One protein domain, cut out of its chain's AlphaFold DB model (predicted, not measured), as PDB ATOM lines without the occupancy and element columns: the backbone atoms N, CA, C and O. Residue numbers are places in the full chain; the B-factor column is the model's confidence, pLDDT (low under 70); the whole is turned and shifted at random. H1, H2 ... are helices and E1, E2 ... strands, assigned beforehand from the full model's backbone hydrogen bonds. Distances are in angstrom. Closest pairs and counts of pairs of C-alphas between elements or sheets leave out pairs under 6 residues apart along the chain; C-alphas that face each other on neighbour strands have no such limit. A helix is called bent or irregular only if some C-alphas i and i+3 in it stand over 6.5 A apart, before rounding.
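What this domain is: This is residues 479 to 659 of the 871 residues of an uncharacterized protein of Stieleria varia (UniProt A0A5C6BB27). A four-helix up-and-down bundle, H3, H4, H5 and H7, makes the core, each helix running against the one before it in the chain; the hairpin H1 and H2 packs on one side of it and the long H9 lies along H5 on another. Strands E1 and E2 make a small antiparallel sheet beside H6, at the end of the body away from H9. The printed part has 181 residues with nine named helices and two named strands, in the order H1 H2 H3 H4 H5 E1 H6 E2 H7 H8 H9, and is mostly helix. It is compact, with a radius of gyration of the C-alphas of 16.2 A and spans of 47 by 45 by 33 A.

Where its parts are: E1 is residues 566 to 569 and E2 residues 592 to 595; C-alpha 566 is at (85.999, 110.490, 72.621). Between them is H6, residues 573 to 581. H1, residues 479 to 491, is 18.2 A long and begins at C-alpha 479 at (74.584, 121.181, 92.515). H2 is residues 499 to 510, 16.1 A; H3 residues 512 to 525, 21.0 A; H4 residues 529 to 542 and H5 residues 545 to 558, each 20.2 A. H3 and H5 are irregular: C-alphas 514 and 517, and C-alphas 546 and 549, are 7.1 A apart. H7 is residues 598 to 610, 18.2 A, and H8 residues 616 to 619. H9, residues 630 to 653, is 33.9 A long and ends at C-alpha 653 at (95.311, 101.015, 105.451).

How they stand to each other: E1 and E2 are antiparallel at 143 degrees, with N 568 and O 593 2.8 A apart, within hydrogen-bond range. The closest C-alphas of H6 and E2, Gln 580 and Tyr 593, are 5.5 A apart. H6 touches H2 at Leu 575 and Leu 503, C-alphas 6.8 A apart. H4, the hub, touches five helices, among them H7, at a shallow tilt of 18 degrees, the same way, closest at C-alphas 533 and 598, 4.4 A. H1 and H2 form a hairpin, closest at C-alphas 479 and 508, 6.1 A. H5 touches H9 at a shallow tilt of 15 degrees, opposite ways, closest at C-alphas 556 and 640, 5.0 A; H9 does so with residues 637 to 648 alone. H8 and H9 only just touch, with 3 pairs of C-alphas within 8 A, closest at C-alphas 619 and 640, 7.7 A. Every O i to N i+4 pair is within hydrogen-bond range in H1, H2, H4, H6, H7 and H9, against 7 of 10 in H3 and 5 of 10 in H5; H8 is too short for such a pair.

The domain as a whole: The two C-alphas farthest apart, those of Pro 573 and Ser 631, are 48.7 A apart. The printed part has no cut, and no link is long. Residues 653 to 658 stand free. The mean pLDDT of the printed part is 88.3; residues 492 to 495, 562 to 563, 586 to 589, 626 and 659 are under 70.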
ATOM      1  N   ALA A 479      73.932 122.388  93.018       93.56
ATOM      2  CA  ALA A 479      74.584 121.181  92.515       93.56
ATOM      3  C   ALA A 479      73.548 120.170  92.013       93.56
ATOM      4  O   ALA A 479      73.675 119.674  90.898       93.56
ATOM      5  N   THR A 480      72.492 119.918  92.789       88.31
ATOM      6  CA  THR A 480      71.418 119.000  92.393       88.31
ATOM      7  C   THR A 480      70.622 119.529  91.190       88.31
ATOM      8  O   THR A 480      70.394 118.781  90.244       88.31
ATOM      9  N   GLU A 481      70.274 120.826  91.160       84.94
ATOM     10  CA  GLU A 481      69.608 121.471  90.010       84.94
ATOM     11  C   GLU A 481      70.438 121.317  88.719       84.94
ATOM     12  O   GLU A 481      69.934 120.858  87.691       84.94
ATOM     13  N   LEU A 482      71.728 121.670  88.769       91.50
ATOM     14  CA  LEU A 482      72.631 121.565  87.620       91.50
ATOM     15  C   LEU A 482      72.880 120.112  87.202       91.50
ATOM     16  O   LEU A 482      73.087 119.853  86.017       91.50
ATOM     17  N   PHE A 483      72.867 119.166  88.141       93.12
ATOM     18  CA  PHE A 483      73.083 117.758  87.837       93.12
ATOM     19  C   PHE A 483      71.881 117.113  87.134       93.12
ATOM     20  O   PHE A 483      72.064 116.389  86.155       93.12
ATOM     21  N   GLU A 484      70.648 117.438  87.532       83.19
ATOM     22  CA  GLU A 484      69.453 117.011  86.788       83.19
ATOM     23  C   GLU A 484      69.381 117.658  85.396       83.19
ATOM     24  O   GLU A 484      69.086 116.987  84.400       83.19
ATOM     25  N   GLN A 485      69.773 118.932  85.284       83.25
ATOM     26  CA  GLN A 485      69.964 119.577  83.985       83.25
ATOM     27  C   GLN A 485      71.016 118.839  83.133       83.25
ATOM     28  O   GLN A 485      70.784 118.608  81.944       83.25
ATOM     29  N   LEU A 486      72.146 118.433  83.722       90.19
ATOM     30  CA  LEU A 486      73.201 117.678  83.043       90.19
ATOM     31  C   LEU A 486      72.706 116.304  82.567       90.19
ATOM     32  O   LEU A 486      72.951 115.941  81.416       90.19
ATOM     33  N   LYS A 487      71.969 115.559  83.403       85.19
ATOM     34  CA  LYS A 487      71.340 114.278  83.034       85.19
ATOM     35  C   LYS A 487      70.409 114.437  81.835       85.19
ATOM     36  O   LYS A 487      70.523 113.682  80.868       85.19
ATOM     37  N   TRP A 488      69.549 115.456  81.831       78.38
ATOM     38  CA  TRP A 488      68.669 115.739  80.693       78.38
ATOM     39  C   TRP A 488      69.444 116.128  79.429       78.38
ATOM     40  O   TRP A 488      69.152 115.628  78.338       78.38
ATOM     41  N   GLN A 489      70.484 116.956  79.563       80.75
ATOM     42  CA  GLN A 489      71.361 117.303  78.445       80.75
ATOM     43  C   GLN A 489      72.093 116.072  77.893       80.75
ATOM     44  O   GLN A 489      72.258 115.959  76.679       80.75
ATOM     45  N   CYS A 490      72.495 115.138  78.762       82.38
ATOM     46  CA  CYS A 490      73.038 113.836  78.392       82.38
ATOM     47  C   CYS A 490      71.988 112.962  77.694       82.38
ATOM     48  O   CYS A 490      72.309 112.345  76.681       82.38
ATOM     49  N   ALA A 491      70.734 112.921  78.143       73.94
ATOM     50  CA  ALA A 491      69.677 112.154  77.482       73.94
ATOM     51  C   ALA A 491      69.372 112.678  76.061       73.94
ATOM     52  O   ALA A 491      69.237 111.890  75.119       73.94
ATOM     53  N   ASN A 492      69.337 114.000  75.874       69.62
ATOM     54  CA  ASN A 492      68.929 114.641  74.624       69.62
ATOM     55  C   ASN A 492      70.084 114.789  73.601       69.62
ATOM     56  O   ASN A 492      71.090 115.459  73.838       69.62
ATOM     57  N   ARG A 493      69.913 114.210  72.402       63.22
ATOM     58  CA  ARG A 493      70.901 114.260  71.300       63.22
ATOM     59  C   ARG A 493      71.185 115.668  70.764       63.22
ATOM     60  O   ARG A 493      72.244 115.857  70.175       63.22
ATOM     61  N   GLU A 494      70.269 116.618  70.934       62.81
ATOM     62  CA  GLU A 494      70.437 118.006  70.477       62.81
ATOM     63  C   GLU A 494      71.302 118.843  71.432       62.81
ATOM     64  O   GLU A 494      71.815 119.879  71.026       62.81
ATOM     65  N   THR A 495      71.501 118.394  72.677       69.25
ATOM     66  CA  THR A 495      72.244 119.126  73.723       69.25
ATOM     67  C   THR A 495      73.470 118.382  74.255       69.25
ATOM     68  O   THR A 495      74.407 119.022  74.735       69.25
ATOM     69  N   ARG A 496      73.524 117.053  74.113       78.50
ATOM     70  CA  ARG A 496      74.683 116.221  74.474       78.50
ATOM     71  C   ARG A 496      75.938 116.684  73.724       78.50
ATOM     72  O   ARG A 496      75.919 116.808  72.499       78.50
ATOM     73  N   PHE A 497      77.039 116.899  74.448       82.88
ATOM     74  CA  PHE A 497      78.328 117.375  73.908       82.88
ATOM     75  C   PHE A 497      78.273 118.730  73.177       82.88
ATOM     76  O   PHE A 497      79.154 119.029  72.374       82.88
ATOM     77  N   GLN A 498      77.237 119.539  73.412       80.31
ATOM     78  CA  GLN A 498      77.185 120.914  72.915       80.31
ATOM     79  C   GLN A 498      77.712 121.886  73.986       80.31
ATOM     80  O   GLN A 498      77.782 121.550  75.168       80.31
ATOM     81  N   THR A 499      78.008 123.125  73.601       81.06
ATOM     82  CA  THR A 499      78.512 124.174  74.504       81.06
ATOM     83  C   THR A 499      77.667 124.383  75.781       81.06
ATOM     84  O   THR A 499      78.265 124.513  76.848       81.06
ATOM     85  N   PRO A 500      76.312 124.337  75.770       80.62
ATOM     86  CA  PRO A 500      75.518 124.405  77.006       80.62
ATOM     87  C   PRO A 500      75.745 123.237  77.976       80.62
ATOM     88  O   PRO A 500      75.664 123.440  79.181       80.62
ATOM     89  N   TRP A 501      76.057 122.037  77.471       88.44
ATOM     90  CA  TRP A 501      76.394 120.874  78.301       88.44
ATOM     91  C   TRP A 501      77.757 121.055  78.975       88.44
ATOM     92  O   TRP A 501      77.884 120.856  80.182       88.44
ATOM     93  N   LEU A 502      78.758 121.541  78.234       91.38
ATOM     94  CA  LEU A 502      80.076 121.823  78.805       91.38
ATOM     95  C   LEU A 502      80.052 123.027  79.765       91.38
ATOM     96  O   LEU A 502      80.780 123.032  80.755       91.38
ATOM     97  N   LEU A 503      79.177 124.014  79.537       89.50
ATOM     98  CA  LEU A 503      78.908 125.079  80.508       89.50
ATOM     99  C   LEU A 503      78.327 124.511  81.811       89.50
ATOM    100  O   LEU A 503      78.797 124.886  82.878       89.50
ATOM    101  N   THR A 504      77.357 123.593  81.742       93.25
ATOM    102  CA  THR A 504      76.780 122.945  82.934       93.25
ATOM    103  C   THR A 504      77.821 122.106  83.687       93.25
ATOM    104  O   THR A 504      77.898 122.200  84.909       93.25
ATOM    105  N   MET A 505      78.694 121.380  82.976       96.75
ATOM    106  CA  MET A 505      79.857 120.700  83.572       96.75
ATOM    107  C   MET A 505      80.806 121.687  84.278       96.75
ATOM    108  O   MET A 505      81.226 121.451  85.407       96.75
ATOM    109  N   CYS A 506      81.121 122.817  83.640       95.25
ATOM    110  CA  CYS A 506      81.971 123.859  84.218       95.25
ATOM    111  C   CYS A 506      81.345 124.465  85.487       95.25
ATOM    112  O   CYS A 506      82.005 124.542  86.516       95.25
ATOM    113  N   GLN A 507      80.050 124.792  85.456       95.19
ATOM    114  CA  GLN A 507      79.313 125.330  86.606       95.19
ATOM    115  C   GLN A 507      79.258 124.348  87.787       95.19
ATOM    116  O   GLN A 507      79.412 124.768  88.930       95.19
ATOM    117  N   LEU A 508      79.092 123.044  87.526       97.12
ATOM    118  CA  LEU A 508      79.167 122.000  88.556       97.12
ATOM    119  C   LEU A 508      80.559 121.909  89.194       97.12
ATOM    120  O   LEU A 508      80.655 121.741  90.405       97.12
ATOM    121  N   ALA A 509      81.627 122.056  88.406       96.94
ATOM    122  CA  ALA A 509      82.989 122.098  88.933       96.94
ATOM    123  C   ALA A 509      83.295 123.409  89.689       96.94
ATOM    124  O   ALA A 509      84.005 123.381  90.690       96.94
ATOM    125  N   GLU A 510      82.729 124.546  89.263       95.06
ATOM    126  CA  GLU A 510      82.859 125.844  89.949       95.06
ATOM    127  C   GLU A 510      82.233 125.842  91.357       95.06
ATOM    128  O   GLU A 510      82.730 126.558  92.224       95.06
ATOM    129  N   LEU A 511      81.208 125.017  91.620       95.38
ATOM    130  CA  LEU A 511      80.673 124.800  92.978       95.38
ATOM    131  C   LEU A 511      81.694 124.165  93.939       95.38
ATOM    132  O   LEU A 511      81.535 124.276  95.155       95.38
ATOM    133  N   GLY A 512      82.728 123.502  93.412       94.06
ATOM    134  CA  GLY A 512      83.810 122.921  94.196       94.06
ATOM    135  C   GLY A 512      83.331 121.887  95.218       94.06
ATOM    136  O   GLY A 512      82.541 120.990  94.916       94.06
ATOM    137  N   GLU A 513      83.821 122.027  96.450       92.56
ATOM    138  CA  GLU A 513      83.591 121.087  97.550       92.56
ATOM    139  C   GLU A 513      82.095 120.912  97.906       92.56
ATOM    140  O   GLU A 513      81.681 119.844  98.363       92.56
ATOM    141  N   ASP A 514      81.254 121.917  97.633       93.44
ATOM    142  CA  ASP A 514      79.814 121.889  97.926       93.44
ATOM    143  C   ASP A 514      79.019 120.937  97.000       93.44
ATOM    144  O   ASP A 514      77.906 120.526  97.344       93.44
ATOM    145  N   ALA A 515      79.580 120.552  95.844       95.94
ATOM    146  CA  ALA A 515      78.959 119.620  94.892       95.94
ATOM    147  C   ALA A 515      79.326 118.143  95.128       95.94
ATOM    148  O   ALA A 515      78.606 117.248  94.674       95.94
ATOM    149  N   VAL A 516      80.414 117.860  95.851       95.00
ATOM    150  CA  VAL A 516      80.945 116.495  96.039       95.00
ATOM    151  C   VAL A 516      79.939 115.533  96.692       95.00
ATOM    152  O   VAL A 516      79.818 114.409  96.198       95.00
ATOM    153  N   PRO A 517      79.154 115.915  97.724       92.44
ATOM    154  CA  PRO A 517      78.147 115.018  98.296       92.44
ATOM    155  C   PRO A 517      77.076 114.594  97.282       92.44
ATOM    156  O   PRO A 517      76.713 113.424  97.232       92.44
ATOM    157  N   VAL A 518      76.619 115.519  96.427       94.00
ATOM    158  CA  VAL A 518      75.611 115.235  95.390       94.00
ATOM    159  C   VAL A 518      76.196 114.315  94.322       94.00
ATOM    160  O   VAL A 518      75.610 113.286  93.998       94.00
ATOM    161  N   LEU A 519      77.382 114.644  93.809       97.25
ATOM    162  CA  LEU A 519      78.045 113.859  92.768       97.25
ATOM    163  C   LEU A 519      78.388 112.437  93.240       97.25
ATOM    164  O   LEU A 519      78.191 111.480  92.494       97.25
ATOM    165  N   THR A 520      78.863 112.274  94.477       94.94
ATOM    166  CA  THR A 520      79.196 110.949  95.032       94.94
ATOM    167  C   THR A 520      77.963 110.103  95.352       94.94
ATOM    168  O   THR A 520      78.028 108.883  95.208       94.94
ATOM    169  N   ASP A 521      76.835 110.707  95.733       92.88
ATOM    170  CA  ASP A 521      75.566 109.990  95.905       92.88
ATOM    171  C   ASP A 521      74.988 109.528  94.557       92.88
ATOM    172  O   ASP A 521      74.690 108.348  94.366       92.88
ATOM    173  N   GLN A 522      74.968 110.418  93.562       94.62
ATOM    174  CA  GLN A 522      74.545 110.086  92.198       94.62
ATOM    175  C   GLN A 522      75.449 109.025  91.548       94.62
ATOM    176  O   GLN A 522      74.978 108.198  90.771       94.62
ATOM    177  N   LEU A 523      76.737 108.956  91.908       95.31
ATOM    178  CA  LEU A 523      77.634 107.892  91.438       95.31
ATOM    179  C   LEU A 523      77.242 106.511  91.987       95.31
ATOM    180  O   LEU A 523      77.434 105.497  91.307       95.31
ATOM    181  N   LYS A 524      76.652 106.447  93.189       90.56
ATOM    182  CA  LYS A 524      76.164 105.198  93.799       90.56
ATOM    183  C   LYS A 524      74.879 104.696  93.153       90.56
ATOM    184  O   LYS A 524      74.738 103.480  93.016       90.56
ATOM    185  N   SER A 525      74.000 105.576  92.678       87.50
ATOM    186  CA  SER A 525      72.786 105.185  91.944       87.50
ATOM    187  C   SER A 525      73.014 104.970  90.441       87.50
ATOM    188  O   SER A 525      72.323 104.140  89.857       87.50
ATOM    189  N   ALA A 526      74.001 105.637  89.829       89.25
ATOM    190  CA  ALA A 526      74.230 105.604  88.382       89.25
ATOM    191  C   ALA A 526      74.376 104.185  87.800       89.25
ATOM    192  O   ALA A 526      75.191 103.378  88.278       89.25
ATOM    193  N   ASP A 527      73.618 103.935  86.730       85.50
ATOM    194  CA  ASP A 527      73.536 102.690  85.960       85.50
ATOM    195  C   ASP A 527      73.727 102.893  84.441       85.50
ATOM    196  O   ASP A 527      73.588 101.941  83.670       85.50
ATOM    197  N   ASP A 528      74.125 104.096  84.007       86.06
ATOM    198  CA  ASP A 528      74.464 104.412  82.619       86.06
ATOM    199  C   ASP A 528      75.886 104.984  82.448       86.06
ATOM    200  O   ASP A 528      76.464 105.644  83.320       86.06
ATOM    201  N   HIS A 529      76.451 104.750  81.262       87.94
ATOM    202  CA  HIS A 529      77.828 105.115  80.942       87.94
ATOM    203  C   HIS A 529      78.080 106.631  80.871       87.94
ATOM    204  O   HIS A 529      79.206 107.073  81.105       87.94
ATOM    205  N   MET A 530      77.075 107.440  80.521       89.56
ATOM    206  CA  MET A 530      77.226 108.889  80.415       89.56
ATOM    207  C   MET A 530      77.253 109.535  81.793       89.56
ATOM    208  O   MET A 530      78.113 110.381  82.030       89.56
ATOM    209  N   THR A 531      76.383 109.115  82.708       92.50
ATOM    210  CA  THR A 531      76.354 109.651  84.073       92.50
ATOM    211  C   THR A 531      77.658 109.353  84.815       92.50
ATOM    212  O   THR A 531      78.294 110.286  85.305       92.50
ATOM    213  N   ILE A 532      78.137 108.101  84.805       94.62
ATOM    214  CA  ILE A 532      79.391 107.720  85.487       94.62
ATOM    215  C   ILE A 532      80.586 108.530  84.963       94.62
ATOM    216  O   ILE A 532      81.336 109.102  85.755       94.62
ATOM    217  N   ARG A 533      80.754 108.626  83.635       94.00
ATOM    218  CA  ARG A 533      81.907 109.323  83.036       94.00
ATOM    219  C   ARG A 533      81.843 110.847  83.240       94.00
ATOM    220  O   ARG A 533      82.882 111.471  83.424       94.00
ATOM    221  N   CYS A 534      80.644 111.444  83.283       96.38
ATOM    222  CA  CYS A 534      80.480 112.858  83.642       96.38
ATOM    223  C   CYS A 534      80.817 113.110  85.116       96.38
ATOM    224  O   CYS A 534      81.571 114.033  85.408       96.38
ATOM    225  N   ILE A 535      80.301 112.291  86.039       98.19
ATOM    226  CA  ILE A 535      80.595 112.444  87.469       98.19
ATOM    227  C   ILE A 535      82.097 112.297  87.730       98.19
ATOM    228  O   ILE A 535      82.677 113.145  88.400       98.19
ATOM    229  N   ALA A 536      82.743 111.260  87.195       97.75
ATOM    230  CA  ALA A 536      84.164 111.034  87.437       97.75
ATOM    231  C   ALA A 536      85.041 112.181  86.894       97.75
ATOM    232  O   ALA A 536      85.935 112.652  87.600       97.75
ATOM    233  N   PHE A 537      84.718 112.727  85.713       97.62
ATOM    234  CA  PHE A 537      85.333 113.963  85.212       97.62
ATOM    235  C   PHE A 537      85.126 115.143  86.176       97.62
ATOM    236  O   PHE A 537      86.075 115.862  86.476       97.62
ATOM    237  N   LEU A 538      83.905 115.349  86.686       98.50
ATOM    238  CA  LEU A 538      83.596 116.448  87.610       98.50
ATOM    239  C   LEU A 538      84.337 116.317  88.944       98.50
ATOM    240  O   LEU A 538      84.880 117.302  89.432       98.50
ATOM    241  N   LEU A 539      84.415 115.112  89.509       98.25
ATOM    242  CA  LEU A 539      85.148 114.849  90.750       98.25
ATOM    243  C   LEU A 539      86.659 115.087  90.567       98.25
ATOM    244  O   LEU A 539      87.281 115.713  91.427       98.25
ATOM    245  N   ARG A 540      87.232 114.712  89.409       97.44
ATOM    246  CA  ARG A 540      88.600 115.106  89.019       97.44
ATOM    247  C   ARG A 540      88.748 116.623  88.869       97.44
ATOM    248  O   ARG A 540      89.759 117.180  89.284       97.44
ATOM    249  N   ALA A 541      87.764 117.292  88.269       97.38
ATOM    250  CA  ALA A 541      87.809 118.733  88.029       97.38
ATOM    251  C   ALA A 541      87.733 119.564  89.321       97.38
ATOM    252  O   ALA A 541      88.408 120.589  89.427       97.38
ATOM    253  N   ILE A 542      86.954 119.093  90.300       97.56
ATOM    254  CA  ILE A 542      86.834 119.674  91.642       97.56
ATOM    255  C   ILE A 542      88.115 119.442  92.463       97.56
ATOM    256  O   ILE A 542      88.555 120.351  93.163       97.56
ATOM    257  N   GLY A 543      88.739 118.263  92.356       95.62
ATOM    258  CA  GLY A 543      90.017 117.968  93.024       95.62
ATOM    259  C   GLY A 543      89.904 117.624  94.517       95.62
ATOM    260  O   GLY A 543      90.879 117.759  95.250       95.62
ATOM    261  N   ASP A 544      88.727 117.194  94.976       92.94
ATOM    262  CA  ASP A 544      88.435 116.912  96.385       92.94
ATOM    263  C   ASP A 544      88.497 115.407  96.700       92.94
ATOM    264  O   ASP A 544      87.737 114.598  96.159       92.94
ATOM    265  N   GLN A 545      89.389 115.026  97.618       91.19
ATOM    266  CA  GLN A 545      89.644 113.631  97.988       91.19
ATOM    267  C   GLN A 545      88.470 112.939  98.698       91.19
ATOM    268  O   GLN A 545      88.426 111.708  98.729       91.19
ATOM    269  N   ARG A 546      87.462 113.676  99.191       90.25
ATOM    270  CA  ARG A 546      86.216 113.093  99.736       90.25
ATOM    271  C   ARG A 546      85.454 112.258  98.692       90.25
ATOM    272  O   ARG A 546      84.626 111.421  99.047       90.25
ATOM    273  N   ALA A 547      85.773 112.441  97.409       93.50
ATOM    274  CA  ALA A 547      85.280 111.648  96.288       93.50
ATOM    275  C   ALA A 547      85.824 110.206  96.219       93.50
ATOM    276  O   ALA A 547      85.153 109.334  95.659       93.50
ATOM    277  N   VAL A 548      87.024 109.943  96.756       93.88
ATOM    278  CA  VAL A 548      87.783 108.701  96.511       93.88
ATOM    279  C   VAL A 548      87.000 107.430  96.881       93.88
ATOM    280  O   VAL A 548      86.894 106.557  96.017       93.88
ATOM    281  N   PRO A 549      86.336 107.318  98.053       93.06
ATOM    282  CA  PRO A 549      85.552 106.125  98.383       93.06
ATOM    283  C   PRO A 549      84.436 105.794  97.385       93.06
ATOM    284  O   PRO A 549      84.182 104.626  97.106       93.06
ATOM    285  N   ALA A 550      83.762 106.808  96.831       94.50
ATOM    286  CA  ALA A 550      82.689 106.595  95.857       94.50
ATOM    287  C   ALA A 550      83.228 106.232  94.462       94.50
ATOM    288  O   ALA A 550      82.583 105.484  93.731       94.50
ATOM    289  N   LEU A 551      84.414 106.732  94.098       96.81
ATOM    290  CA  LEU A 551      85.108 106.347  92.866       96.81
ATOM    291  C   LEU A 551      85.591 104.888  92.924       96.81
ATOM    292  O   LEU A 551      85.415 104.163  91.949       96.81
ATOM    293  N   ILE A 552      86.114 104.432  94.069       96.19
ATOM    294  CA  ILE A 552      86.511 103.028  94.282       96.19
ATOM    295  C   ILE A 552      85.290 102.098  94.170       96.19
ATOM    296  O   ILE A 552      85.313 101.131  93.409       96.19
ATOM    297  N   GLU A 553      84.178 102.436  94.833       94.81
ATOM    298  CA  GLU A 553      82.904 101.700  94.720       94.81
ATOM    299  C   GLU A 553      82.303 101.711  93.302       94.81
ATOM    300  O   GLU A 553      81.506 100.835  92.956       94.81
ATOM    301  N   ALA A 554      82.676 102.676  92.457       95.75
ATOM    302  CA  ALA A 554      82.227 102.737  91.070       95.75
ATOM    303  C   ALA A 554      82.992 101.782  90.138       95.75
ATOM    304  O   ALA A 554      82.442 101.433  89.089       95.75
ATOM    305  N   ILE A 555      84.201 101.322  90.499       95.88
ATOM    306  CA  ILE A 555      85.043 100.468  89.636       95.88
ATOM    307  C   ILE A 555      84.253  99.256  89.098       95.88
ATOM    308  O   ILE A 555      84.145  99.148  87.872       95.88
ATOM    309  N   PRO A 556      83.579  98.409  89.912       94.69
ATOM    310  CA  PRO A 556      82.865  97.230  89.404       94.69
ATOM    311  C   PRO A 556      81.684  97.547  88.481       94.69
ATOM    312  O   PRO A 556      81.248  96.684  87.721       94.69
ATOM    313  N   LYS A 557      81.152  98.776  88.501       93.44
ATOM    314  CA  LYS A 557      80.076  99.191  87.587       93.44
ATOM    315  C   LYS A 557      80.577  99.392  86.163       93.44
ATOM    316  O   LYS A 557      79.825  99.179  85.214       93.44
ATOM    317  N   THR A 558      81.831  99.816  86.009       93.44
ATOM    318  CA  THR A 558      82.388 100.219  84.710       93.44
ATOM    319  C   THR A 558      82.496  99.061  83.710       93.44
ATOM    320  O   THR A 558      82.378  99.308  82.511       93.44
ATOM    321  N   VAL A 559      82.567  97.807  84.183       92.56
ATOM    322  CA  VAL A 559      82.576  96.584  83.350       92.56
ATOM    323  C   VAL A 559      81.367  96.474  82.414       92.56
ATOM    324  O   VAL A 559      81.444  95.841  81.366       92.56
ATOM    325  N   ARG A 560      80.236  97.103  82.766       86.50
ATOM    326  CA  ARG A 560      78.967  96.988  82.029       86.50
ATOM    327  C   ARG A 560      78.913  97.818  80.747       86.50
ATOM    328  O   ARG A 560      77.954  97.689  79.989       86.50
ATOM    329  N   PHE A 561      79.878  98.712  80.528       78.69
ATOM    330  CA  PHE A 561      79.743  99.800  79.562       78.69
ATOM    331  C   PHE A 561      80.827  99.780  78.488       78.69
ATOM    332  O   PHE A 561      81.802 100.527  78.555       78.69
ATOM    333  N   SER A 562      80.587  99.012  77.426       66.38
ATOM    334  CA  SER A 562      81.338  99.141  76.177       66.38
ATOM    335  C   SER A 562      81.174 100.559  75.605       66.38
ATOM    336  O   SER A 562      80.085 100.940  75.159       66.38
ATOM    337  N   GLY A 563      82.238 101.359  75.600       67.31
ATOM    338  CA  GLY A 563      82.195 102.725  75.087       67.31
ATOM    339  C   GLY A 563      83.574 103.244  74.706       67.31
ATOM    340  O   GLY A 563      84.547 103.013  75.411       67.31
ATOM    341  N   SER A 564      83.657 103.971  73.593       76.81
ATOM    342  CA  SER A 564      84.915 104.579  73.155       76.81
ATOM    343  C   SER A 564      85.271 105.815  73.982       76.81
ATOM    344  O   SER A 564      84.399 106.597  74.387       76.81
ATOM    345  N   ASP A 565      86.572 106.027  74.145       84.38
ATOM    346  CA  ASP A 565      87.153 107.326  74.473       84.38
ATOM    347  C   ASP A 565      86.882 108.297  73.308       84.38
ATOM    348  O   ASP A 565      86.869 107.893  72.140       84.38
ATOM    349  N   MET A 566      86.562 109.558  73.605       85.50
ATOM    350  CA  MET A 566      85.999 110.490  72.621       85.50
ATOM    351  C   MET A 566      86.842 111.755  72.498       85.50
ATOM    352  O   MET A 566      87.044 112.445  73.487       85.50
ATOM    353  N   GLY A 567      87.229 112.114  71.272       84.31
ATOM    354  CA  GLY A 567      87.647 113.480  70.951       84.31
ATOM    355  C   GLY A 567      86.417 114.378  70.802       84.31
ATOM    356  O   GLY A 567      85.583 114.167  69.909       84.31
ATOM    357  N   LEU A 568      86.279 115.353  71.697       86.19
ATOM    358  CA  LEU A 568      85.251 116.388  71.673       86.19
ATOM    359  C   LEU A 568      85.859 117.734  71.262       86.19
ATOM    360  O   LEU A 568      87.072 117.916  71.269       86.19
ATOM    361  N   ARG A 569      85.003 118.675  70.849       81.81
ATOM    362  CA  ARG A 569      85.418 120.004  70.385       81.81
ATOM    363  C   ARG A 569      84.639 121.101  71.084       81.81
ATOM    364  O   ARG A 569      83.426 120.982  71.232       81.81
ATOM    365  N   GLU A 570      85.328 122.181  71.426       82.06
ATOM    366  CA  GLU A 570      84.742 123.429  71.910       82.06
ATOM    367  C   GLU A 570      85.548 124.615  71.357       82.06
ATOM    368  O   GLU A 570      86.744 124.514  71.099       82.06
ATOM    369  N   THR A 571      84.880 125.744  71.119       74.50
ATOM    370  CA  THR A 571      85.470 126.940  70.483       74.50
ATOM    371  C   THR A 571      85.155 128.241  71.235       74.50
ATOM    372  O   THR A 571      85.466 129.337  70.763       74.50
ATOM    373  N   THR A 572      84.552 128.130  72.417       79.69
ATOM    374  CA  THR A 572      84.474 129.147  73.472       79.69
ATOM    375  C   THR A 572      85.754 129.052  74.317       79.69
ATOM    376  O   THR A 572      85.925 128.029  74.985       79.69
ATOM    377  N   PRO A 573      86.663 130.052  74.287       83.12
ATOM    378  CA  PRO A 573      88.031 129.928  74.812       83.12
ATOM    379  C   PRO A 573      88.134 129.433  76.260       83.12
ATOM    380  O   PRO A 573      89.010 128.640  76.586       83.12
ATOM    381  N   GLU A 574      87.223 129.863  77.124       83.88
ATOM    382  CA  GLU A 574      87.241 129.548  78.550       83.88
ATOM    383  C   GLU A 574      86.702 128.138  78.837       83.88
ATOM    384  O   GLU A 574      87.191 127.465  79.741       83.88
ATOM    385  N   LEU A 575      85.722 127.667  78.053       88.56
ATOM    386  CA  LEU A 575      85.165 126.319  78.198       88.56
ATOM    387  C   LEU A 575      86.111 125.255  77.635       88.56
ATOM    388  O   LEU A 575      86.268 124.207  78.256       88.56
ATOM    389  N   ILE A 576      86.790 125.533  76.512       89.06
ATOM    390  CA  ILE A 576      87.851 124.639  76.031       89.06
ATOM    391  C   ILE A 576      89.042 124.632  76.997       89.06
ATOM    392  O   ILE A 576      89.548 123.558  77.299       89.06
ATOM    393  N   ALA A 577      89.435 125.779  77.566       89.94
ATOM    394  CA  ALA A 577      90.496 125.828  78.573       89.94
ATOM    395  C   ALA A 577      90.137 125.049  79.853       89.94
ATOM    396  O   ALA A 577      90.994 124.365  80.407       89.94
ATOM    397  N   PHE A 578      88.877 125.104  80.304       92.94
ATOM    398  CA  PHE A 578      88.378 124.250  81.387       92.94
ATOM    399  C   PHE A 578      88.487 122.761  81.029       92.94
ATOM    400  O   PHE A 578      89.033 121.988  81.812       92.94
ATOM    401  N   ALA A 579      88.018 122.366  79.843       92.38
ATOM    402  CA  ALA A 579      88.041 120.973  79.411       92.38
ATOM    403  C   ALA A 579      89.476 120.429  79.273       92.38
ATOM    404  O   ALA A 579      89.809 119.423  79.893       92.38
ATOM    405  N   GLN A 580      90.346 121.145  78.553       91.88
ATOM    406  CA  GLN A 580      91.751 120.776  78.331       91.88
ATOM    407  C   GLN A 580      92.582 120.747  79.623       91.88
ATOM    408  O   GLN A 580      93.508 119.951  79.742       91.88
ATOM    409  N   LYS A 581      92.252 121.573  80.629       92.69
ATOM    410  CA  LYS A 581      92.903 121.534  81.953       92.69
ATOM    411  C   LYS A 581      92.667 120.208  82.691       92.69
ATOM    412  O   LYS A 581      93.498 119.822  83.509       92.69
ATOM    413  N   HIS A 582      91.535 119.553  82.439       92.31
ATOM    414  CA  HIS A 582      91.098 118.336  83.131       92.31
ATOM    415  C   HIS A 582      91.068 117.099  82.217       92.31
ATOM    416  O   HIS A 582      90.542 116.052  82.606       92.31
ATOM    417  N   ASP A 583      91.655 117.218  81.028       91.12
ATOM    418  CA  ASP A 583      91.867 116.129  80.083       91.12
ATOM    419  C   ASP A 583      92.863 115.097  80.641       91.12
ATOM    420  O   ASP A 583      93.810 115.437  81.355       91.12
ATOM    421  N   LEU A 584      92.634 113.826  80.319       89.69
ATOM    422  CA  LEU A 584      93.536 112.718  80.649       89.69
ATOM    423  C   LEU A 584      94.567 112.485  79.537       89.69
ATOM    424  O   LEU A 584      95.620 111.897  79.781       89.69
ATOM    425  N   ASP A 585      94.286 112.964  78.326       81.38
ATOM    426  CA  ASP A 585      95.213 112.979  77.207       81.38
ATOM    427  C   ASP A 585      95.800 114.385  77.042       81.38
ATOM    428  O   ASP A 585      95.089 115.377  76.917       81.38
ATOM    429  N   LYS A 586      97.131 114.499  77.006       65.88
ATOM    430  CA  LYS A 586      97.795 115.778  76.710       65.88
ATOM    431  C   LYS A 586      97.738 116.053  75.207       65.88
ATOM    432  O   LYS A 586      98.721 115.833  74.501       65.88
ATOM    433  N   THR A 587      96.583 116.487  74.706       58.72
ATOM    434  CA  THR A 587      96.428 116.895  73.304       58.72
ATOM    435  C   THR A 587      96.789 118.367  73.123       58.72
ATOM    436  O   THR A 587      96.068 119.247  73.587       58.72
ATOM    437  N   ASP A 588      97.859 118.648  72.377       53.88
ATOM    438  CA  ASP A 588      98.261 120.017  72.007       53.88
ATOM    439  C   ASP A 588      97.389 120.629  70.876       53.88
ATOM    440  O   ASP A 588      97.703 121.704  70.357       53.88
ATOM    441  N   GLU A 589      96.310 119.959  70.441       68.06
ATOM    442  CA  GLU A 589      95.461 120.420  69.332       68.06
ATOM    443  C   GLU A 589      94.464 121.519  69.780       68.06
ATOM    444  O   GLU A 589      93.621 121.287  70.651       68.06
ATOM    445  N   PRO A 590      94.503 122.736  69.191       73.12
ATOM    446  CA  PRO A 590      93.629 123.829  69.615       73.12
ATOM    447  C   PRO A 590      92.147 123.552  69.328       73.12
ATOM    448  O   PRO A 590      91.748 123.406  68.171       73.12
ATOM    449  N   GLY A 591      91.313 123.578  70.370       76.25
ATOM    450  CA  GLY A 591      89.863 123.389  70.240       76.25
ATOM    451  C   GLY A 591      89.375 121.951  70.429       76.25
ATOM    452  O   GLY A 591      88.168 121.726  70.329       76.25
ATOM    453  N   GLU A 592      90.270 120.994  70.704       84.81
ATOM    454  CA  GLU A 592      89.924 119.594  70.996       84.81
ATOM    455  C   GLU A 592      90.245 119.209  72.447       84.81
ATOM    456  O   GLU A 592      91.139 119.788  73.060       84.81
ATOM    457  N   TYR A 593      89.504 118.244  72.992       89.38
ATOM    458  CA  TYR A 593      89.793 117.607  74.281       89.38
ATOM    459  C   TYR A 593      89.287 116.159  74.303       89.38
ATOM    460  O   TYR A 593      88.288 115.819  73.654       89.38
ATOM    461  N   GLY A 594      89.968 115.307  75.057       88.75
ATOM    462  CA  GLY A 594      89.582 113.945  75.378       88.75
ATOM    463  C   GLY A 594      88.460 113.879  76.417       88.75
ATOM    464  O   GLY A 594      88.410 114.630  77.390       88.75
ATOM    465  N   PHE A 595      87.542 112.938  76.210       91.06
ATOM    466  CA  PHE A 595      86.551 112.529  77.200       91.06
ATOM    467  C   PHE A 595      86.485 110.998  77.232       91.06
ATOM    468  O   PHE A 595      85.910 110.343  76.350       91.06
ATOM    469  N   GLY A 596      87.153 110.421  78.227       89.69
ATOM    470  CA  GLY A 596      87.395 108.992  78.377       89.69
ATOM    471  C   GLY A 596      86.123 108.196  78.649       89.69
ATOM    472  O   GLY A 596      85.070 108.738  78.999       89.69
ATOM    473  N   ARG A 597      86.172 106.885  78.422       90.25
ATOM    474  CA  ARG A 597      85.110 105.940  78.805       90.25
ATOM    475  C   ARG A 597      84.963 105.870  80.339       90.25
ATOM    476  O   ARG A 597      85.871 106.314  81.037       90.25
ATOM    477  N   PRO A 598      83.870 105.300  80.890       93.12
ATOM    478  CA  PRO A 598      83.614 105.296  82.338       93.12
ATOM    479  C   PRO A 598      84.802 104.820  83.179       93.12
ATOM    480  O   PRO A 598      85.179 105.492  84.130       93.12
ATOM    481  N   LEU A 599      85.432 103.715  82.770       93.56
ATOM    482  CA  LEU A 599      86.636 103.153  83.383       93.56
ATOM    483  C   LEU A 599      87.798 104.160  83.448       93.56
ATOM    484  O   LEU A 599      88.355 104.409  84.515       93.56
ATOM    485  N   ARG A 600      88.125 104.772  82.302       93.06
ATOM    486  CA  ARG A 600      89.226 105.734  82.147       93.06
ATOM    487  C   ARG A 600      88.984 107.006  82.956       93.06
ATOM    488  O   ARG A 600      89.911 107.509  83.577       93.06
ATOM    489  N   GLU A 601      87.748 107.501  82.991       95.56
ATOM    490  CA  GLU A 601      87.389 108.674  83.796       95.56
ATOM    491  C   GLU A 601      87.434 108.380  85.303       95.56
ATOM    492  O   GLU A 601      87.957 109.203  86.053       95.56
ATOM    493  N   VAL A 602      86.948 107.211  85.751       96.69
ATOM    494  CA  VAL A 602      87.003 106.790  87.166       96.69
ATOM    495  C   VAL A 602      88.449 106.648  87.638       96.69
ATOM    496  O   VAL A 602      88.810 107.251  88.647       96.69
ATOM    497  N   PHE A 603      89.299 105.928  86.902       96.38
ATOM    498  CA  PHE A 603      90.706 105.795  87.289       96.38
ATOM    499  C   PHE A 603      91.497 107.090  87.138       96.38
ATOM    500  O   PHE A 603      92.272 107.413  88.028       96.38
ATOM    501  N   GLY A 604      91.262 107.880  86.088       95.56
ATOM    502  CA  GLY A 604      91.900 109.189  85.945       95.56
ATOM    503  C   GLY A 604      91.517 110.162  87.066       95.56
ATOM    504  O   GLY A 604      92.321 111.006  87.457       95.56
ATOM    505  N   ALA A 605      90.308 110.040  87.626       97.25
ATOM    506  CA  ALA A 605      89.922 110.756  88.839       97.25
ATOM    507  C   ALA A 605      90.639 110.214  90.086       97.25
ATOM    508  O   ALA A 605      91.170 111.007  90.857       97.25
ATOM    509  N   LEU A 606      90.709 108.890  90.269       96.69
ATOM    510  CA  LEU A 606      91.443 108.276  91.382       96.69
ATOM    511  C   LEU A 606      92.928 108.664  91.375       96.69
ATOM    512  O   LEU A 606      93.421 109.177  92.377       96.69
ATOM    513  N   GLU A 607      93.616 108.505  90.246       95.62
ATOM    514  CA  GLU A 607      95.021 108.882  90.054       95.62
ATOM    515  C   GLU A 607      95.235 110.377  90.345       95.62
ATOM    516  O   GLU A 607      96.093 110.740  91.147       95.62
ATOM    517  N   SER A 608      94.390 111.256  89.791       94.69
ATOM    518  CA  SER A 608      94.494 112.705  90.012       94.69
ATOM    519  C   SER A 608      94.222 113.147  91.455       94.69
ATOM    520  O   SER A 608      94.683 114.224  91.837       94.69
ATOM    521  N   LEU A 609      93.451 112.385  92.237       93.25
ATOM    522  CA  LEU A 609      93.111 112.713  93.628       93.25
ATOM    523  C   LEU A 609      94.078 112.085  94.643       93.25
ATOM    524  O   LEU A 609      94.264 112.636  95.726       93.25
ATOM    525  N   THR A 610      94.681 110.942  94.313       92.75
ATOM    526  CA  THR A 610      95.477 110.119  95.249       92.75
ATOM    527  C   THR A 610      96.965 110.039  94.904       92.75
ATOM    528  O   THR A 610      97.773 109.644  95.745       92.75
ATOM    529  N   GLY A 611      97.337 110.373  93.665       92.44
ATOM    530  CA  GLY A 611      98.676 110.152  93.123       92.44
ATOM    531  C   GLY A 611      99.049 108.677  92.923       92.44
ATOM    532  O   GLY A 611     100.224 108.406  92.685       92.44
ATOM    533  N   GLN A 612      98.101 107.737  93.043       92.62
ATOM    534  CA  GLN A 612      98.357 106.300  92.885       92.62
ATOM    535  C   GLN A 612      98.000 105.793  91.480       92.62
ATOM    536  O   GLN A 612      96.952 106.132  90.927       92.62
ATOM    537  N   ASP A 613      98.841 104.904  90.953       89.56
ATOM    538  CA  ASP A 613      98.554 104.034  89.809       89.56
ATOM    539  C   ASP A 613      98.895 102.596  90.217       89.56
ATOM    540  O   ASP A 613     100.036 102.301  90.573       89.56
ATOM    541  N   PHE A 614      97.900 101.710  90.181       89.12
ATOM    542  CA  PHE A 614      98.057 100.283  90.481       89.12
ATOM    543  C   PHE A 614      98.031  99.424  89.208       89.12
ATOM    544  O   PHE A 614      97.668  98.252  89.245       89.12
ATOM    545  N   GLY A 615      98.382 100.005  88.058       83.69
ATOM    546  CA  GLY A 615      98.383  99.299  86.780       83.69
ATOM    547  C   GLY A 615      96.984  99.100  86.203       83.69
ATOM    548  O   GLY A 615      96.795  98.241  85.346       83.69
ATOM    549  N   GLN A 616      95.997  99.911  86.600       84.88
ATOM    550  CA  GLN A 616      94.601  99.836  86.127       84.88
ATOM    551  C   GLN A 616      94.417  99.766  84.597       84.88
ATOM    552  O   GLN A 616      93.382  99.313  84.109       84.88
ATOM    553  N   ASN A 617      95.427 100.170  83.822       83.06
ATOM    554  CA  ASN A 617      95.442 100.021  82.371       83.06
ATOM    555  C   ASN A 617      95.309  98.561  81.883       83.06
ATOM    556  O   ASN A 617      94.893  98.359  80.741       83.06
ATOM    557  N   GLU A 618      95.607  97.561  82.720       89.12
ATOM    558  CA  GLU A 618      95.447  96.130  82.403       89.12
ATOM    559  C   GLU A 618      93.999  95.725  82.088       89.12
ATOM    560  O   GLU A 618      93.783  94.791  81.313       89.12
ATOM    561  N   ILE A 619      93.009  96.435  82.653       90.81
ATOM    562  CA  ILE A 619      91.579  96.105  82.516       90.81
ATOM    563  C   ILE A 619      90.837  96.987  81.494       90.81
ATOM    564  O   ILE A 619      89.622  96.868  81.333       90.81
ATOM    565  N   ASN A 620      91.565  97.827  80.743       84.50
ATOM    566  CA  ASN A 620      91.032  98.797  79.765       84.50
ATOM    567  C   ASN A 620      90.227  98.210  78.592       84.50
ATOM    568  O   ASN A 620      89.664  98.979  77.814       84.50
ATOM    569  N   PHE A 621      90.228  96.891  78.409       83.50
ATOM    570  CA  PHE A 621      89.495  96.198  77.340       83.50
ATOM    571  C   PHE A 621      88.778  94.938  77.859       83.50
ATOM    572  O   PHE A 621      88.527  93.997  77.106       83.50
ATOM    573  N   CYS A 622      88.499  94.906  79.165       90.44
ATOM    574  CA  CYS A 622      87.868  93.793  79.873       90.44
ATOM    575  C   CYS A 622      86.368  94.027  80.140       90.44
ATOM    576  O   CYS A 622      85.762  93.294  80.923       90.44
ATOM    577  N   GLU A 623      85.747  95.037  79.517       88.06
ATOM    578  CA  GLU A 623      84.301  95.277  79.601       88.06
ATOM    579  C   GLU A 623      83.488  94.108  78.988       88.06
ATOM    580  O   GLU A 623      84.002  93.306  78.202       88.06
ATOM    581  N   TRP A 624      82.207  93.982  79.345       86.94
ATOM    582  CA  TRP A 624      81.303  92.964  78.791       86.94
ATOM    583  C   TRP A 624      81.043  93.165  77.290       86.94
ATOM    584  O   TRP A 624      80.697  94.268  76.860       86.94
ATOM    585  N   ASN A 625      81.098  92.077  76.512       77.62
ATOM    586  CA  ASN A 625      80.661  92.053  75.112       77.62
ATOM    587  C   ASN A 625      79.332  91.291  74.946       77.62
ATOM    588  O   ASN A 625      78.998  90.405  75.732       77.62
ATOM    589  N   GLY A 626      78.562  91.638  73.908       67.81
ATOM    590  CA  GLY A 626      77.159  91.217  73.763       67.81
ATOM    591  C   GLY A 626      76.914  89.703  73.722       67.81
ATOM    592  O   GLY A 626      75.937  89.235  74.307       67.81
ATOM    593  N   ASP A 627      77.817  88.946  73.093       75.06
ATOM    594  CA  ASP A 627      77.661  87.501  72.862       75.06
ATOM    595  C   ASP A 627      78.330  86.619  73.935       75.06
ATOM    596  O   ASP A 627      78.337  85.395  73.809       75.06
ATOM    597  N   GLU A 628      78.914  87.213  74.982       82.44
ATOM    598  CA  GLU A 628      79.669  86.475  76.005       82.44
ATOM    599  C   GLU A 628      78.742  85.708  76.967       82.44
ATOM    600  O   GLU A 628      77.754  86.292  77.430       82.44
ATOM    601  N   PRO A 629      79.059  84.450  77.337       85.00
ATOM    602  CA  PRO A 629      78.334  83.705  78.365       85.00
ATOM    603  C   PRO A 629      78.383  84.361  79.749       85.00
ATOM    604  O   PRO A 629      79.315  85.089  80.091       85.00
ATOM    605  N   GLU A 630      77.409  84.022  80.593       86.44
ATOM    606  CA  GLU A 630      77.324  84.488  81.986       86.44
ATOM    607  C   GLU A 630      78.584  84.155  82.811       86.44
ATOM    608  O   GLU A 630      79.039  84.974  83.605       86.44
ATOM    609  N   SER A 631      79.209  82.997  82.579       85.25
ATOM    610  CA  SER A 631      80.480  82.591  83.203       85.25
ATOM    611  C   SER A 631      81.630  83.569  82.923       85.25
ATOM    612  O   SER A 631      82.372  83.928  83.838       85.25
ATOM    613  N   ILE A 632      81.751  84.041  81.679       87.88
ATOM    614  CA  ILE A 632      82.753  85.025  81.249       87.88
ATOM    615  C   ILE A 632      82.429  86.405  81.828       87.88
ATOM    616  O   ILE A 632      83.310  87.077  82.366       87.88
ATOM    617  N   ARG A 633      81.152  86.812  81.806       89.56
ATOM    618  CA  ARG A 633      80.702  88.080  82.414       89.56
ATOM    619  C   ARG A 633      80.997  88.139  83.911       89.56
ATOM    620  O   ARG A 633      81.390  89.201  84.399       89.56
ATOM    621  N   ARG A 634      80.849  87.015  84.623       90.88
ATOM    622  CA  ARG A 634      81.212  86.874  86.041       90.88
ATOM    623  C   ARG A 634      82.718  86.935  86.261       90.88
ATOM    624  O   ARG A 634      83.133  87.718  87.106       90.88
ATOM    625  N   ARG A 635      83.533  86.210  85.480       90.69
ATOM    626  CA  ARG A 635      85.010  86.293  85.561       90.69
ATOM    627  C   ARG A 635      85.492  87.740  85.356       90.69
ATOM    628  O   ARG A 635      86.242  88.264  86.176       90.69
ATOM    629  N   LYS A 636      84.945  88.450  84.359       93.00
ATOM    630  CA  LYS A 636      85.190  89.890  84.140       93.00
ATOM    631  C   LYS A 636      84.727  90.776  85.299       93.00
ATOM    632  O   LYS A 636      85.463  91.660  85.719       93.00
ATOM    633  N   LEU A 637      83.529  90.551  85.843       93.94
ATOM    634  CA  LEU A 637      83.052  91.306  87.008       93.94
ATOM    635  C   LEU A 637      83.978  91.098  88.218       93.94
ATOM    636  O   LEU A 637      84.324  92.073  88.883       93.94
ATOM    637  N   GLN A 638      84.435  89.868  88.457       93.56
ATOM    638  CA  GLN A 638      85.365  89.556  89.540       93.56
ATOM    639  C   GLN A 638      86.727  90.207  89.371       93.56
ATOM    640  O   GLN A 638      87.276  90.682  90.358       93.56
ATOM    641  N   LEU A 639      87.254  90.295  88.150       94.12
ATOM    642  CA  LEU A 639      88.469  91.060  87.879       94.12
ATOM    643  C   LEU A 639      88.317  92.520  88.345       94.12
ATOM    644  O   LEU A 639      89.145  93.014  89.104       94.12
ATOM    645  N   PHE A 640      87.208  93.182  88.000       95.50
ATOM    646  CA  PHE A 640      86.960  94.567  88.420       95.50
ATOM    647  C   PHE A 640      86.688  94.676  89.933       95.50
ATOM    648  O   PHE A 640      87.068  95.669  90.552       95.50
ATOM    649  N   GLN A 641      86.065  93.667  90.556       96.06
ATOM    650  CA  GLN A 641      85.896  93.594  92.015       96.06
ATOM    651  C   GLN A 641      87.233  93.378  92.742       96.06
ATOM    652  O   GLN A 641      87.462  94.014  93.766       96.06
ATOM    653  N   ARG A 642      88.151  92.558  92.205       94.00
ATOM    654  CA  ARG A 642      89.530  92.406  92.708       94.00
ATOM    655  C   ARG A 642      90.278  93.738  92.635       94.00
ATOM    656  O   ARG A 642      90.879  94.143  93.627       94.00
ATOM    657  N   THR A 643      90.178  94.463  91.517       95.25
ATOM    658  CA  THR A 643      90.756  95.811  91.389       95.25
ATOM    659  C   THR A 643      90.152  96.786  92.404       95.25
ATOM    660  O   THR A 643      90.894  97.502  93.072       95.25
ATOM    661  N   ALA A 644      88.826  96.787  92.584       96.50
ATOM    662  CA  ALA A 644      88.160  97.615  93.590       96.50
ATOM    663  C   ALA A 644      88.609  97.272  95.021       96.50
ATOM    664  O   ALA A 644      88.894  98.176  95.801       96.50
ATOM    665  N   ASN A 645      88.748  95.982  95.346       96.75
ATOM    666  CA  ASN A 645      89.257  95.514  96.634       96.75
ATOM    667  C   ASN A 645      90.706  95.944  96.877       96.75
ATOM    668  O   ASN A 645      91.029  96.339  97.990       96.75
ATOM    669  N   HIS A 646      91.572  95.919  95.860       94.88
ATOM    670  CA  HIS A 646      92.953  96.390  95.998       94.88
ATOM    671  C   HIS A 646      93.007  97.882  96.371       94.88
ATOM    672  O   HIS A 646      93.662  98.254  97.347       94.88
ATOM    673  N   TRP A 647      92.233  98.717  95.668       95.56
ATOM    674  CA  TRP A 647      92.059 100.133  96.005       95.56
ATOM    675  C   TRP A 647      91.426 100.346  97.393       95.56
ATOM    676  O   TRP A 647      91.842 101.245  98.122       95.56
ATOM    677  N   ALA A 648      90.441  99.527  97.773       95.12
ATOM    678  CA  ALA A 648      89.769  99.604  99.070       95.12
ATOM    679  C   ALA A 648      90.703  99.242 100.234       95.12
ATOM    680  O   ALA A 648      90.736  99.965 101.227       95.12
ATOM    681  N   THR A 649      91.499  98.176 100.103       95.31
ATOM    682  CA  THR A 649      92.527  97.793 101.082       95.31
ATOM    683  C   THR A 649      93.540  98.917 101.263       95.31
ATOM    684  O   THR A 649      93.724  99.372 102.389       95.31
ATOM    685  N   TRP A 650      94.113  99.433 100.167       94.38
ATOM    686  CA  TRP A 650      95.045 100.563 100.220       94.38
ATOM    687  C   TRP A 650      94.441 101.773 100.950       94.38
ATOM    688  O   TRP A 650      95.066 102.317 101.856       94.38
ATOM    689  N   TRP A 651      93.207 102.162 100.608       91.25
ATOM    690  CA  TRP A 651      92.519 103.285 101.250       91.25
ATOM    691  C   TRP A 651      92.284 103.051 102.748       91.25
ATOM    692  O   TRP A 651      92.491 103.955 103.556       91.25
ATOM    693  N   ASN A 652      91.855 101.847 103.130       90.94
ATOM    694  CA  ASN A 652      91.576 101.507 104.523       90.94
ATOM    695  C   ASN A 652      92.861 101.519 105.374       90.94
ATOM    696  O   ASN A 652      92.823 102.000 106.508       90.94
ATOM    697  N   GLU A 653      93.986 101.064 104.811       91.44
ATOM    698  CA  GLU A 653      95.311 101.015 105.451       91.44
ATOM    699  C   GLU A 653      96.006 102.383 105.597       91.44
ATOM    700  O   GLU A 653      96.980 102.488 106.348       91.44
ATOM    701  N   LEU A 654      95.519 103.444 104.934       87.56
ATOM    702  CA  LEU A 654      96.058 104.797 105.120       87.56
ATOM    703  C   LEU A 654      95.935 105.254 106.591       87.56
ATOM    704  O   LEU A 654      94.900 105.018 107.226       87.56
ATOM    705  N   PRO A 655      96.935 105.976 107.136       82.88
ATOM    706  CA  PRO A 655      96.802 106.664 108.417       82.88
ATOM    707  C   PRO A 655      95.601 107.618 108.419       82.88
ATOM    708  O   PRO A 655      95.367 108.317 107.436       82.88
ATOM    709  N   GLU A 656      94.876 107.734 109.536       73.62
ATOM    710  CA  GLU A 656      93.757 108.692 109.633       73.62
ATOM    711  C   GLU A 656      94.198 110.150 109.403       73.62
ATOM    712  O   GLU A 656      93.409 110.942 108.906       73.62
ATOM    713  N   SER A 657      95.465 110.497 109.677       72.50
ATOM    714  CA  SER A 657      96.046 111.816 109.355       72.50
ATOM    715  C   SER A 657      96.106 112.132 107.861       72.50
ATOM    716  O   SER A 657      96.223 113.298 107.487       72.50
ATOM    717  N   ASP A 658      96.064 111.095 107.029       73.06
ATOM    718  CA  ASP A 658      96.220 111.166 105.579       73.06
ATOM    719  C   ASP A 658      94.842 111.064 104.888       73.06
ATOM    720  O   ASP A 658      94.735 111.169 103.666       73.06
ATOM    721  N   LYS A 659      93.769 110.903 105.681       69.00
ATOM    722  CA  LYS A 659      92.361 110.933 105.270       69.00
ATOM    723  C   LYS A 659      91.708 112.238 105.759       69.00
ATOM    724  O   LYS A 659      92.112 112.829 106.754       69.00
TER     725      LYS A 659